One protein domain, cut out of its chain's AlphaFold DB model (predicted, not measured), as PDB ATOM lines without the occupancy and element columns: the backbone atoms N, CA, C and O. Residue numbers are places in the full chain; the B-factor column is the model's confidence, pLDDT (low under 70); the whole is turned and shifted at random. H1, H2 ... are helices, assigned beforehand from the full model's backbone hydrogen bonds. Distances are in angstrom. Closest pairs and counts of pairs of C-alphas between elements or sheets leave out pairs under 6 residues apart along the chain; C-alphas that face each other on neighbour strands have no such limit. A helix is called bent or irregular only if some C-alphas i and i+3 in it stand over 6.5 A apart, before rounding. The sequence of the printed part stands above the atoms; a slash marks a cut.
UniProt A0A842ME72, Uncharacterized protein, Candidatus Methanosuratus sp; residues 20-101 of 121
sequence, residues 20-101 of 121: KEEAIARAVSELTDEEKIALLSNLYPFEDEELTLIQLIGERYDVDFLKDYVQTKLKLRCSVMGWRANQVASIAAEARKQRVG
ATOM      1  N   LYS A  20      41.122  57.724  -4.270       62.94
ATOM      2  CA  LYS A  20      40.474  57.995  -5.565       62.94
ATOM      3  C   LYS A  20      41.387  58.810  -6.491       62.94
ATOM      4  O   LYS A  20      41.446  58.556  -7.685       62.94
ATOM      5  N   GLU A  21      42.108  59.760  -5.920       63.31
ATOM      6  CA  GLU A  21      43.006  60.687  -6.597       63.31
ATOM      7  C   GLU A  21      44.233  59.976  -7.181       63.31
ATOM      8  O   GLU A  21      44.657  60.305  -8.283       63.31
ATOM      9  N   GLU A  22      44.766  58.963  -6.496       65.62
ATOM     10  CA  GLU A  22      45.908  58.184  -6.984       65.62
ATOM     11  C   GLU A  22      45.483  57.188  -8.070       65.62
ATOM     12  O   GLU A  22      46.179  57.036  -9.070       65.62
ATOM     13  N   ALA A  23      44.308  56.568  -7.924       66.00
ATOM     14  CA  ALA A  23      43.729  55.725  -8.969       66.00
ATOM     15  C   ALA A  23      43.439  56.529 -10.248       66.00
ATOM     16  O   ALA A  23      43.733  56.067 -11.347       66.00
ATOM     17  N   ILE A  24      42.925  57.758 -10.105       64.88
ATOM     18  CA  ILE A  24      42.747  58.688 -11.226       64.88
ATOM     19  C   ILE A  24      44.102  59.072 -11.820       64.88
ATOM     20  O   ILE A  24      44.248  59.009 -13.034       64.88
ATOM     21  N   ALA A  25      45.095  59.431 -11.003       65.81
ATOM     22  CA  ALA A  25      46.417  59.813 -11.495       65.81
ATOM     23  C   ALA A  25      47.093  58.679 -12.284       65.81
ATOM     24  O   ALA A  25      47.626  58.926 -13.363       65.81
ATOM     25  N   ARG A  26      47.007  57.431 -11.802       68.88
ATOM     26  CA  ARG A  26      47.497  56.254 -12.537       68.88
ATOM     27  C   ARG A  26      46.718  56.029 -13.825       68.88
ATOM     28  O   ARG A  26      47.332  55.864 -14.869       68.88
ATOM     29  N   ALA A  27      45.386  56.070 -13.772       67.75
ATOM     30  CA  ALA A  27      44.559  55.901 -14.962       67.75
ATOM     31  C   ALA A  27      44.877  56.969 -16.016       67.75
ATOM     32  O   ALA A  27      45.036  56.629 -17.177       67.75
ATOM     33  N   VAL A  28      45.039  58.234 -15.619       68.44
ATOM     34  CA  VAL A  28      45.468  59.318 -16.513       68.44
ATOM     35  C   VAL A  28      46.863  59.044 -17.072       68.44
ATOM     36  O   VAL A  28      47.039  59.163 -18.275       68.44
ATOM     37  N   SER A  29      47.832  58.632 -16.251       70.19
ATOM     38  CA  SER A  29      49.192  58.310 -16.710       70.19
ATOM     39  C   SER A  29      49.201  57.207 -17.775       70.19
ATOM     40  O   SER A  29      49.746  57.396 -18.855       70.19
ATOM     41  N   GLU A  30      48.551  56.074 -17.513       71.12
ATOM     42  CA  GLU A  30      48.463  54.954 -18.464       71.12
ATOM     43  C   GLU A  30      47.674  55.333 -19.727       71.12
ATOM     44  O   GLU A  30      48.003  54.933 -20.841       71.12
ATOM     45  N   LEU A  31      46.637  56.154 -19.558       66.88
ATOM     46  CA  LEU A  31      45.784  56.654 -20.627       66.88
ATOM     47  C   LEU A  31      46.279  57.991 -21.208       66.88
ATOM     48  O   LEU A  31      45.500  58.731 -21.795       66.88
ATOM     49  N   THR A  32      47.546  58.345 -21.058       68.62
ATOM     50  CA  THR A  32      48.170  59.472 -21.781       68.62
ATOM     51  C   THR A  32      49.502  59.081 -22.406       68.62
ATOM     52  O   THR A  32      50.006  59.802 -23.258       68.62
ATOM     53  N   ASP A  33      50.007  57.905 -22.046       74.81
ATOM     54  CA  ASP A  33      51.177  57.263 -22.619       74.81
ATOM     55  C   ASP A  33      50.949  56.921 -24.103       74.81
ATOM     56  O   ASP A  33      50.031  56.172 -24.455       74.81
ATOM     57  N   GLU A  34      51.770  57.509 -24.975       71.56
ATOM     58  CA  GLU A  34      51.660  57.375 -26.431       71.56
ATOM     59  C   GLU A  34      51.915  55.945 -26.909       71.56
ATOM     60  O   GLU A  34      51.232  55.476 -27.819       71.56
ATOM     61  N   GLU A  35      52.812  55.214 -26.246       69.50
ATOM     62  CA  GLU A  35      53.127  53.827 -26.600       69.50
ATOM     63  C   GLU A  35      51.948  52.896 -26.294       69.50
ATOM     64  O   GLU A  35      51.705  51.909 -26.991       69.50
ATOM     65  N   LYS A  36      51.153  53.240 -25.276       70.19
ATOM     66  CA  LYS A  36      49.988  52.453 -24.851       70.19
ATOM     67  C   LYS A  36      48.699  52.862 -25.557       70.19
ATOM     68  O   LYS A  36      47.755  52.074 -25.591       70.19
ATOM     69  N   ILE A  37      48.639  54.061 -26.146       72.44
ATOM     70  CA  ILE A  37      47.462  54.570 -26.871       72.44
ATOM     71  C   ILE A  37      47.021  53.610 -27.973       72.44
ATOM     72  O   ILE A  37      45.826  53.343 -28.082       72.44
ATOM     73  N   ALA A  38      47.953  53.062 -28.754       67.56
ATOM     74  CA  ALA A  38      47.615  52.130 -29.828       67.56
ATOM     75  C   ALA A  38      46.945  50.850 -29.301       67.56
ATOM     76  O   ALA A  38      45.951  50.399 -29.861       67.56
ATOM     77  N   LEU A  39      47.437  50.313 -28.181       65.19
ATOM     78  CA  LEU A  39      46.929  49.080 -27.569       65.19
ATOM     79  C   LEU A  39      45.589  49.275 -26.857       65.19
ATOM     80  O   LEU A  39      44.785  48.351 -26.756       65.19
ATOM     81  N   LEU A  40      45.369  50.475 -26.328       67.38
ATOM     82  CA  LEU A  40      44.181  50.814 -25.559       67.38
ATOM     83  C   LEU A  40      43.114  51.499 -26.413       67.38
ATOM     84  O   LEU A  40      42.054  51.812 -25.893       67.38
ATOM     85  N   SER A  41      43.353  51.769 -27.694       70.25
ATOM     86  CA  SER A  41      42.351  52.401 -28.551       70.25
ATOM     87  C   SER A  41      41.315  51.383 -29.000       70.25
ATOM     88  O   SER A  41      41.635  50.408 -29.671       70.25
ATOM     89  N   ASN A  42      40.046  51.636 -28.680       70.12
ATOM     90  CA  ASN A  42      38.962  50.850 -29.247       70.12
ATOM     91  C   ASN A  42      38.763  51.260 -30.714       70.12
ATOM     92  O   ASN A  42      38.362  52.395 -31.000       70.12
ATOM     93  N   LEU A  43      39.094  50.362 -31.638       75.50
ATOM     94  CA  LEU A  43      38.909  50.570 -33.071       75.50
ATOM     95  C   LEU A  43      37.505  50.125 -33.485       75.50
ATOM     96  O   LEU A  43      36.941  49.198 -32.902       75.50
ATOM     97  N   TYR A  44      36.911  50.815 -34.461       72.88
ATOM     98  CA  TYR A  44      35.666  50.313 -35.042       72.88
ATOM     99  C   TYR A  44      35.999  49.115 -35.943       72.88
ATOM    100  O   TYR A  44      37.133  49.011 -36.412       72.88
ATOM    101  N   PRO A  45      35.036  48.215 -36.208       75.75
ATOM    102  CA  PRO A  45      35.262  47.120 -37.144       75.75
ATOM    103  C   PRO A  45      35.833  47.629 -38.477       75.75
ATOM    104  O   PRO A  45      35.317  48.613 -39.010       75.75
ATOM    105  N   PHE A  46      36.863  46.949 -38.997       79.44
ATOM    106  CA  PHE A  46      37.558  47.228 -40.269       79.44
ATOM    107  C   PHE A  46      38.431  48.489 -40.308       79.44
ATOM    108  O   PHE A  46      39.100  48.757 -41.304       79.44
ATOM    109  N   GLU A  47      38.453  49.284 -39.243       83.31
ATOM    110  CA  GLU A  47      39.345  50.439 -39.159       83.31
ATOM    111  C   GLU A  47      40.781  50.042 -38.800       83.31
ATOM    112  O   GLU A  47      41.734  50.734 -39.154       83.31
ATOM    113  N   ASP A  48      40.939  48.919 -38.105       83.94
ATOM    114  CA  ASP A  48      42.227  48.302 -37.824       83.94
ATOM    115  C   ASP A  48      43.003  48.012 -39.110       83.94
ATOM    116  O   ASP A  48      44.186  48.346 -39.188       83.94
ATOM    117  N   GLU A  49      42.338  47.495 -40.144       87.94
ATOM    118  CA  GLU A  49      42.949  47.262 -41.455       87.94
ATOM    119  C   GLU A  49      43.418  48.570 -42.116       87.94
ATOM    120  O   GLU A  49      44.562  48.659 -42.571       87.94
ATOM    121  N   GLU A  50      42.570  49.607 -42.126       90.56
ATOM    122  CA  GLU A  50      42.890  50.915 -42.718       90.56
ATOM    123  C   GLU A  50      44.080  51.579 -42.007       90.56
ATOM    124  O   GLU A  50      45.055  51.981 -42.650       90.56
ATOM    125  N   LEU A  51      44.025  51.678 -40.676       91.31
ATOM    126  CA  LEU A  51      45.080  52.309 -39.881       91.31
ATOM    127  C   LEU A  51      46.396  51.542 -39.988       91.31
ATOM    128  O   LEU A  51      47.452  52.164 -40.101       91.31
ATOM    129  N   THR A  52      46.336  50.208 -40.015       91.31
ATOM    130  CA  THR A  52      47.518  49.359 -40.203       91.31
ATOM    131  C   THR A  52      48.156  49.607 -41.563       91.31
ATOM    132  O   THR A  52      49.372  49.772 -41.650       91.31
ATOM    133  N   LEU A  53      47.359  49.683 -42.634       94.88
ATOM    134  CA  LEU A  53      47.885  49.947 -43.970       94.88
ATOM    135  C   LEU A  53      48.578  51.314 -44.044       94.88
ATOM    136  O   LEU A  53      49.688  51.409 -44.568       94.88
ATOM    137  N   ILE A  54      47.955  52.359 -43.493       95.50
ATOM    138  CA  ILE A  54      48.528  53.712 -43.470       95.50
ATOM    139  C   ILE A  54      49.841  53.729 -42.678       95.50
ATOM    140  O   ILE A  54      50.835  54.276 -43.158       95.50
ATOM    141  N   GLN A  55      49.859  53.093 -41.505       93.94
ATOM    142  CA  GLN A  55      51.048  52.986 -40.662       93.94
ATOM    143  C   GLN A  55      52.192  52.277 -41.405       93.94
ATOM    144  O   GLN A  55      53.303  52.798 -41.462       93.94
ATOM    145  N   LEU A  56      51.910  51.142 -42.055       95.75
ATOM    146  CA  LEU A  56      52.901  50.383 -42.825       95.75
ATOM    147  C   LEU A  56      53.463  51.171 -44.013       95.75
ATOM    148  O   LEU A  56      54.647  51.048 -44.323       95.75
ATOM    149  N   ILE A  57      52.639  51.975 -44.692       97.25
ATOM    150  CA  ILE A  57      53.106  52.870 -45.760       97.25
ATOM    151  C   ILE A  57      54.023  53.946 -45.166       97.25
ATOM    152  O   ILE A  57      55.112  54.169 -45.694       97.25
ATOM    153  N   GLY A  58      53.610  54.574 -44.062       96.81
ATOM    154  CA  GLY A  58      54.407  55.580 -43.360       96.81
ATOM    155  C   GLY A  58      55.775  55.052 -42.935       96.81
ATOM    156  O   GLY A  58      56.784  55.716 -43.154       96.81
ATOM    157  N   GLU A  59      55.830  53.838 -42.392       94.19
ATOM    158  CA  GLU A  59      57.075  53.178 -41.990       94.19
ATOM    159  C   GLU A  59      57.939  52.767 -43.183       94.19
ATOM    160  O   GLU A  59      59.138  53.032 -43.197       94.19
ATOM    161  N   ARG A  60      57.348  52.140 -44.207       97.69
ATOM    162  CA  ARG A  60      58.101  51.603 -45.351       97.69
ATOM    163  C   ARG A  60      58.747  52.687 -46.206       97.69
ATOM    164  O   ARG A  60      59.819  52.455 -46.758       97.69
ATOM    165  N   TYR A  61      58.074  53.821 -46.364       97.50
ATOM    166  CA  TYR A  61      58.512  54.909 -47.240       97.50
ATOM    167  C   TYR A  61      59.026  56.130 -46.476       97.50
ATOM    168  O   TYR A  61      59.274  57.160 -47.092       97.50
ATOM    169  N   ASP A  62      59.170  56.010 -45.156       95.88
ATOM    170  CA  ASP A  62      59.611  57.076 -44.258       95.88
ATOM    171  C   ASP A  62      58.801  58.379 -44.394       95.88
ATOM    172  O   ASP A  62      59.322  59.488 -44.481       95.88
ATOM    173  N   VAL A  63      57.476  58.232 -44.448       97.19
ATOM    174  CA  VAL A  63      56.537  59.353 -44.562       97.19
ATOM    175  C   VAL A  63      55.986  59.680 -43.179       97.19
ATOM    176  O   VAL A  63      54.946  59.156 -42.773       97.19
ATOM    177  N   ASP A  64      56.679  60.562 -42.459       94.94
ATOM    178  CA  ASP A  64      56.355  60.914 -41.067       94.94
ATOM    179  C   ASP A  64      54.924  61.415 -40.883       94.94
ATOM    180  O   ASP A  64      54.248  61.008 -39.945       94.94
ATOM    181  N   PHE A  65      54.401  62.183 -41.843       96.31
ATOM    182  CA  PHE A  65      53.016  62.655 -41.801       96.31
ATOM    183  C   PHE A  65      51.990  61.517 -41.641       96.31
ATOM    184  O   PHE A  65      50.986  61.691 -40.956       96.31
ATOM    185  N   LEU A  66      52.215  60.350 -42.260       95.56
ATOM    186  CA  LEU A  66      51.288  59.218 -42.140       95.56
ATOM    187  C   LEU A  66      51.379  58.561 -40.761       95.56
ATOM    188  O   LEU A  66      50.350  58.188 -40.197       95.56
ATOM    189  N   LYS A  67      52.590  58.483 -40.198       91.88
ATOM    190  CA  LYS A  67      52.819  58.021 -38.822       91.88
ATOM    191  C   LYS A  67      52.114  58.970 -37.841       91.88
ATOM    192  O   LYS A  67      51.330  58.532 -36.998       91.88
ATOM    193  N   ASP A  68      52.302  60.276 -38.026       92.56
ATOM    194  CA  ASP A  68      51.673  61.331 -37.226       92.56
ATOM    195  C   ASP A  68      50.150  61.316 -37.352       92.56
ATOM    196  O   ASP A  68      49.443  61.503 -36.358       92.56
ATOM    197  N   TYR A  69      49.624  61.065 -38.552       92.94
ATOM    198  CA  TYR A  69      48.190  60.958 -38.797       92.94
ATOM    199  C   TYR A  69      47.570  59.818 -37.984       92.94
ATOM    200  O   TYR A  69      46.584  60.041 -37.275       92.94
ATOM    201  N   VAL A  70      48.153  58.615 -38.046       91.00
ATOM    202  CA  VAL A  70      47.660  57.448 -37.299       91.00
ATOM    203  C   VAL A  70      47.726  57.723 -35.798       91.00
ATOM    204  O   VAL A  70      46.712  57.597 -35.110       91.00
ATOM    205  N   GLN A  71      48.867  58.205 -35.298       87.19
ATOM    206  CA  GLN A  71      49.034  58.545 -33.882       87.19
ATOM    207  C   GLN A  71      48.039  59.609 -33.416       87.19
ATOM    208  O   GLN A  71      47.403  59.471 -32.369       87.19
ATOM    209  N   THR A  72      47.837  60.657 -34.210       87.56
ATOM    210  CA  THR A  72      46.890  61.730 -33.892       87.56
ATOM    211  C   THR A  72      45.453  61.218 -33.881       87.56
ATOM    212  O   THR A  72      44.696  61.534 -32.962       87.56
ATOM    213  N   LYS A  73      45.065  60.382 -34.851       86.31
ATOM    214  CA  LYS A  73      43.723  59.783 -34.910       86.31
ATOM    215  C   LYS A  73      43.458  58.906 -33.681       86.31
ATOM    216  O   LYS A  73      42.393  59.031 -33.072       86.31
ATOM    217  N   LEU A  74      44.431  58.098 -33.255       83.19
ATOM    218  CA  LEU A  74      44.342  57.291 -32.032       83.19
ATOM    219  C   LEU A  74      44.247  58.167 -30.767       83.19
ATOM    220  O   LEU A  74      43.364  57.953 -29.935       83.19
ATOM    221  N   LYS A  75      45.067  59.223 -30.656       78.12
ATOM    222  CA  LYS A  75      45.002  60.202 -29.549       78.12
ATOM    223  C   LYS A  75      43.631  60.877 -29.452       78.12
ATOM    224  O   LYS A  75      43.088  61.005 -28.356       78.12
ATOM    225  N   LEU A  76      43.048  61.284 -30.580       77.25
ATOM    226  CA  LEU A  76      41.747  61.959 -30.616       77.25
ATOM    227  C   LEU A  76      40.585  61.022 -30.285       77.25
ATOM    228  O   LEU A  76      39.621  61.447 -29.649       77.25
ATOM    229  N   ARG A  77      40.668  59.740 -30.650       71.81
ATOM    230  CA  ARG A  77      39.633  58.746 -30.312       71.81
ATOM    231  C   ARG A  77      39.403  58.594 -28.836       71.81
ATOM    232  O   ARG A  77      38.272  58.452 -28.385       71.81
ATOM    233  N   CYS A  78      40.476  58.686 -28.081       62.34
ATOM    234  CA  CYS A  78      40.403  58.690 -26.646       62.34
ATOM    235  C   CYS A  78      39.533  59.836 -26.084       62.34
ATOM    236  O   CYS A  78      38.966  59.695 -24.999       62.34
ATOM    237  N   SER A  79      39.369  60.934 -26.827       61.41
ATOM    238  CA  SER A  79      38.483  62.057 -26.501       61.41
ATOM    239  C   SER A  79      37.059  61.911 -27.063       61.41
ATOM    240  O   SER A  79      36.141  62.564 -26.562       61.41
ATOM    241  N   VAL A  80      36.836  61.057 -28.068       62.41
ATOM    242  CA  VAL A  80      35.519  60.868 -28.700       62.41
ATOM    243  C   VAL A  80      34.548  60.195 -27.725       62.41
ATOM    244  O   VAL A  80      34.876  59.207 -27.067       62.41
ATOM    245  N   MET A  81      33.341  60.764 -27.601       58.03
ATOM    246  CA  MET A  81      32.272  60.312 -26.690       58.03
ATOM    247  C   MET A  81      32.691  60.212 -25.211       58.03
ATOM    248  O   MET A  81      32.047  59.526 -24.414       58.03
ATOM    249  N   GLY A  82      33.781  60.886 -24.829       59.59
ATOM    250  CA  GLY A  82      34.324  60.821 -23.477       59.59
ATOM    251  C   GLY A  82      34.817  59.429 -23.091       59.59
ATOM    252  O   GLY A  82      34.829  59.117 -21.908       59.59
ATOM    253  N   TRP A  83      35.208  58.573 -24.040       66.81
ATOM    254  CA  TRP A  83      35.537  57.175 -23.750       66.81
ATOM    255  C   TRP A  83      36.663  57.014 -22.718       66.81
ATOM    256  O   TRP A  83      36.455  56.338 -21.708       66.81
ATOM    257  N   ARG A  84      37.803  57.715 -22.869       65.88
ATOM    258  CA  ARG A  84      38.835  57.726 -21.810       65.88
ATOM    259  C   ARG A  84      38.321  58.322 -20.515       65.88
ATOM    260  O   ARG A  84      38.613  57.791 -19.451       65.88
ATOM    261  N   ALA A  85      37.562  59.412 -20.588       64.06
ATOM    262  CA  ALA A  85      37.009  60.045 -19.395       64.06
ATOM    263  C   ALA A  85      36.092  59.074 -18.625       64.06
ATOM    264  O   ALA A  85      36.170  58.996 -17.401       64.06
ATOM    265  N   ASN A  86      35.303  58.270 -19.340       68.19
ATOM    266  CA  ASN A  86      34.429  57.241 -18.791       68.19
ATOM    267  C   ASN A  86      35.225  56.060 -18.225       68.19
ATOM    268  O   ASN A  86      34.876  55.561 -17.158       68.19
ATOM    269  N   GLN A  87      36.320  55.645 -18.869       69.94
ATOM    270  CA  GLN A  87      37.221  54.629 -18.318       69.94
ATOM    271  C   GLN A  87      37.902  55.101 -17.032       69.94
ATOM    272  O   GLN A  87      37.848  54.401 -16.023       69.94
ATOM    273  N   VAL A  88      38.467  56.311 -17.027       68.56
ATOM    274  CA  VAL A  88      39.056  56.928 -15.827       68.56
ATOM    275  C   VAL A  88      38.008  57.042 -14.717       68.56
ATOM    276  O   VAL A  88      38.277  56.689 -13.569       68.56
ATOM    277  N   ALA A  89      36.792  57.486 -15.048       65.81
ATOM    278  CA  ALA A  89      35.694  57.592 -14.095       65.81
ATOM    279  C   ALA A  89      35.258  56.222 -13.546       65.81
ATOM    280  O   ALA A  89      35.008  56.106 -12.345       65.81
ATOM    281  N   SER A  90      35.214  55.185 -14.388       68.81
ATOM    282  CA  SER A  90      34.884  53.814 -13.985       68.81
ATOM    283  C   SER A  90      35.948  53.229 -13.059       68.81
ATOM    284  O   SER A  90      35.613  52.735 -11.986       68.81
ATOM    285  N   ILE A  91      37.233  53.370 -13.403       67.75
ATOM    286  CA  ILE A  91      38.359  52.938 -12.560       67.75
ATOM    287  C   ILE A  91      38.297  53.638 -11.195       67.75
ATOM    288  O   ILE A  91      38.409  53.004 -10.143       67.75
ATOM    289  N   ALA A  92      38.028  54.946 -11.187       64.06
ATOM    290  CA  ALA A  92      37.859  55.712  -9.956       64.06
ATOM    291  C   ALA A  92      36.646  55.248  -9.123       64.06
ATOM    292  O   ALA A  92      36.691  55.260  -7.886       64.06
ATOM    293  N   ALA A  93      35.553  54.844  -9.775       65.31
ATOM    294  CA  ALA A  93      34.351  54.335  -9.121       65.31
ATOM    295  C   ALA A  93      34.547  52.919  -8.547       65.31
ATOM    296  O   ALA A  93      34.100  52.643  -7.428       65.31
ATOM    297  N   GLU A  94      35.253  52.036  -9.252       63.47
ATOM    298  CA  GLU A  94      35.567  50.678  -8.791       63.47
ATOM    299  C   GLU A  94      36.530  50.676  -7.604       63.47
ATOM    300  O   GLU A  94      36.267  49.994  -6.606       63.47
ATOM    301  N   ALA A  95      37.567  51.519  -7.640       58.91
ATOM    302  CA  ALA A  95      38.473  51.719  -6.508       58.91
ATOM    303  C   ALA A  95      37.705  52.142  -5.239       58.91
ATOM    304  O   ALA A  95      37.973  51.672  -4.128       58.91
ATOM    305  N   ARG A  96      36.671  52.983  -5.395       57.75
ATOM    306  CA  ARG A  96      35.781  53.378  -4.293       57.75
ATOM    307  C   ARG A  96      34.952  52.199  -3.774       57.75
ATOM    308  O   ARG A  96      34.828  52.040  -2.559       57.75
ATOM    309  N   LYS A  97      34.392  51.373  -4.663       59.09
ATOM    310  CA  LYS A  97      33.518  50.242  -4.302       59.09
ATOM    311  C   LYS A  97      34.281  49.131  -3.575       59.09
ATOM    312  O   LYS A  97      33.796  48.643  -2.551       59.09
ATOM    313  N   GLN A  98      35.490  48.789  -4.030       58.19
ATOM    314  CA  GLN A  98      36.363  47.834  -3.336       58.19
ATOM    315  C   GLN A  98      36.722  48.315  -1.925       58.19
ATOM    316  O   GLN A  98      36.653  47.543  -0.966       58.19
ATOM    317  N   ARG A  99      37.021  49.610  -1.770       56.31
ATOM    318  CA  ARG A  99      37.348  50.200  -0.467       56.31
ATOM    319  C   ARG A  99      36.173  50.151   0.508       56.31
ATOM    320  O   ARG A  99      36.364  49.778   1.660       56.31
ATOM    321  N   VAL A 100      34.960  50.481   0.059       59.69
ATOM    322  CA  VAL A 100      33.755  50.395   0.904       59.69
ATOM    323  C   VAL A 100      33.485  48.946   1.312       59.69
ATOM    324  O   VAL A 100      33.303  48.688   2.494       59.69
ATOM    325  N   GLY A 101      33.551  47.983   0.385       58.91
ATOM    326  CA  GLY A 101      33.352  46.562   0.705       58.91
ATOM    327  C   GLY A 101      34.370  46.008   1.709       58.91
ATOM    328  O   GLY A 101      34.008  45.247   2.609       58.91
TER     329      GLY A 101
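AT A GLANCE: This is residues 20 to 101 of the 121 residues of an uncharacterized protein of Candidatus Methanosuratus sp (UniProt A0A842ME72). A long, loose rod of helices runs out and back: at one end H3 and H4 fold into a helical hairpin, at the other the first helix, H1, slants beside residues 88 to 96 of the last, H5. Between these two ends the short H2 lies near the middle and packs on residues 71 to 75 of H4, while residues 44 to 49, of which 47 to 49 belong to H3, stick out free. The printed part has 82 residues with five named helices, in the order H1, H2, H3, H4, H5, and no named strand; the class is all helix. The whole is loose, with a radius of gyration of the C-alphas of 15.8 A, and its C-alphas span 54 by 23 by 16 A.

HOW THE PARTS SIT: H1, residues 20 to 30, touches H5, residues 80 to 101, with residues 88 to 96 of H5 alone. Their closest C-alphas are those of Lys 20 and Ala 92, 5.6 A apart, and they run opposite ways at a steep tilt of 41 degrees. H2, residues 34 to 40, is close to H1 but not clearly touching it; the closest C-alphas, those of Glu 30 and Lys 36, are 7.0 A apart, and the two lines are about perpendicular at 80 degrees. H2 touches H4, residues 64 to 77, with residues 71 to 75 of H4 alone. The closest C-alphas here are those of Ala 38 and Leu 74, 6.5 A apart, at a steep tilt of 56 degrees, the same way. H3, residues 47 to 60, is apart from H2 but forms a helical hairpin with H4, opposite ways at a shallow tilt of 28 degrees. H3 and H4 touch through residues 64 to 70 of H4 alone, with the C-alphas of Gly 58 and Leu 66 the closest at 4.9 A. H4 and H5 are close but not clearly touching; their closest C-alphas, those of Arg 77 and Trp 83, are 7.9 A apart. Of three touching pairs one is at a shallow tilt, and the helix packing is only just mostly crossed. H1 is apart from H3 and H4, and H5 is apart from H2 and H3. In H1, H3 and H4 every O i to N i+4 pair is within hydrogen-bond range; in H5 it is 16 of 18, and in H2 1 of 3, beside 3 of 4 O i to N i+3 pairs.

IN THESE COORDINATES: H1 begins at C-alpha 20, (40.474, 57.995, -5.565), and is 15.5 A long. H2 is 10.0 A long and only just irregular, with C-alphas 35 and 38 6.6 A apart. H3 is 19.8 A long and ends at C-alpha 60, (58.101, 51.603, -45.351). H4 is 20.0 A long. H5, the longest helix by residues, measures 32.8 A and ends at C-alpha 101, (33.352, 46.562, 0.705). It has a kink of 30 degrees near residue 87 and is irregular, with C-alphas 81 and 84 8.6 A apart.

THE WHOLE: The outline is a rod, and the two C-alphas farthest apart are those of Tyr 61 and Gly 101, at 54.8 A. The first and last printed C-alphas, Lys 20 and Gly 101, are 14.9 A apart. The printed part has no cut. The links H1 to H2, H3 to H4 and H4 to H5 are tight, and the link H2 to H3, six residues, is short. The mean pLDDT of the printed part is 75.6; 39 residues are under 70, namely residues 20 to 28, 31 to 32, 35, 38 to 40 and 78 to 101.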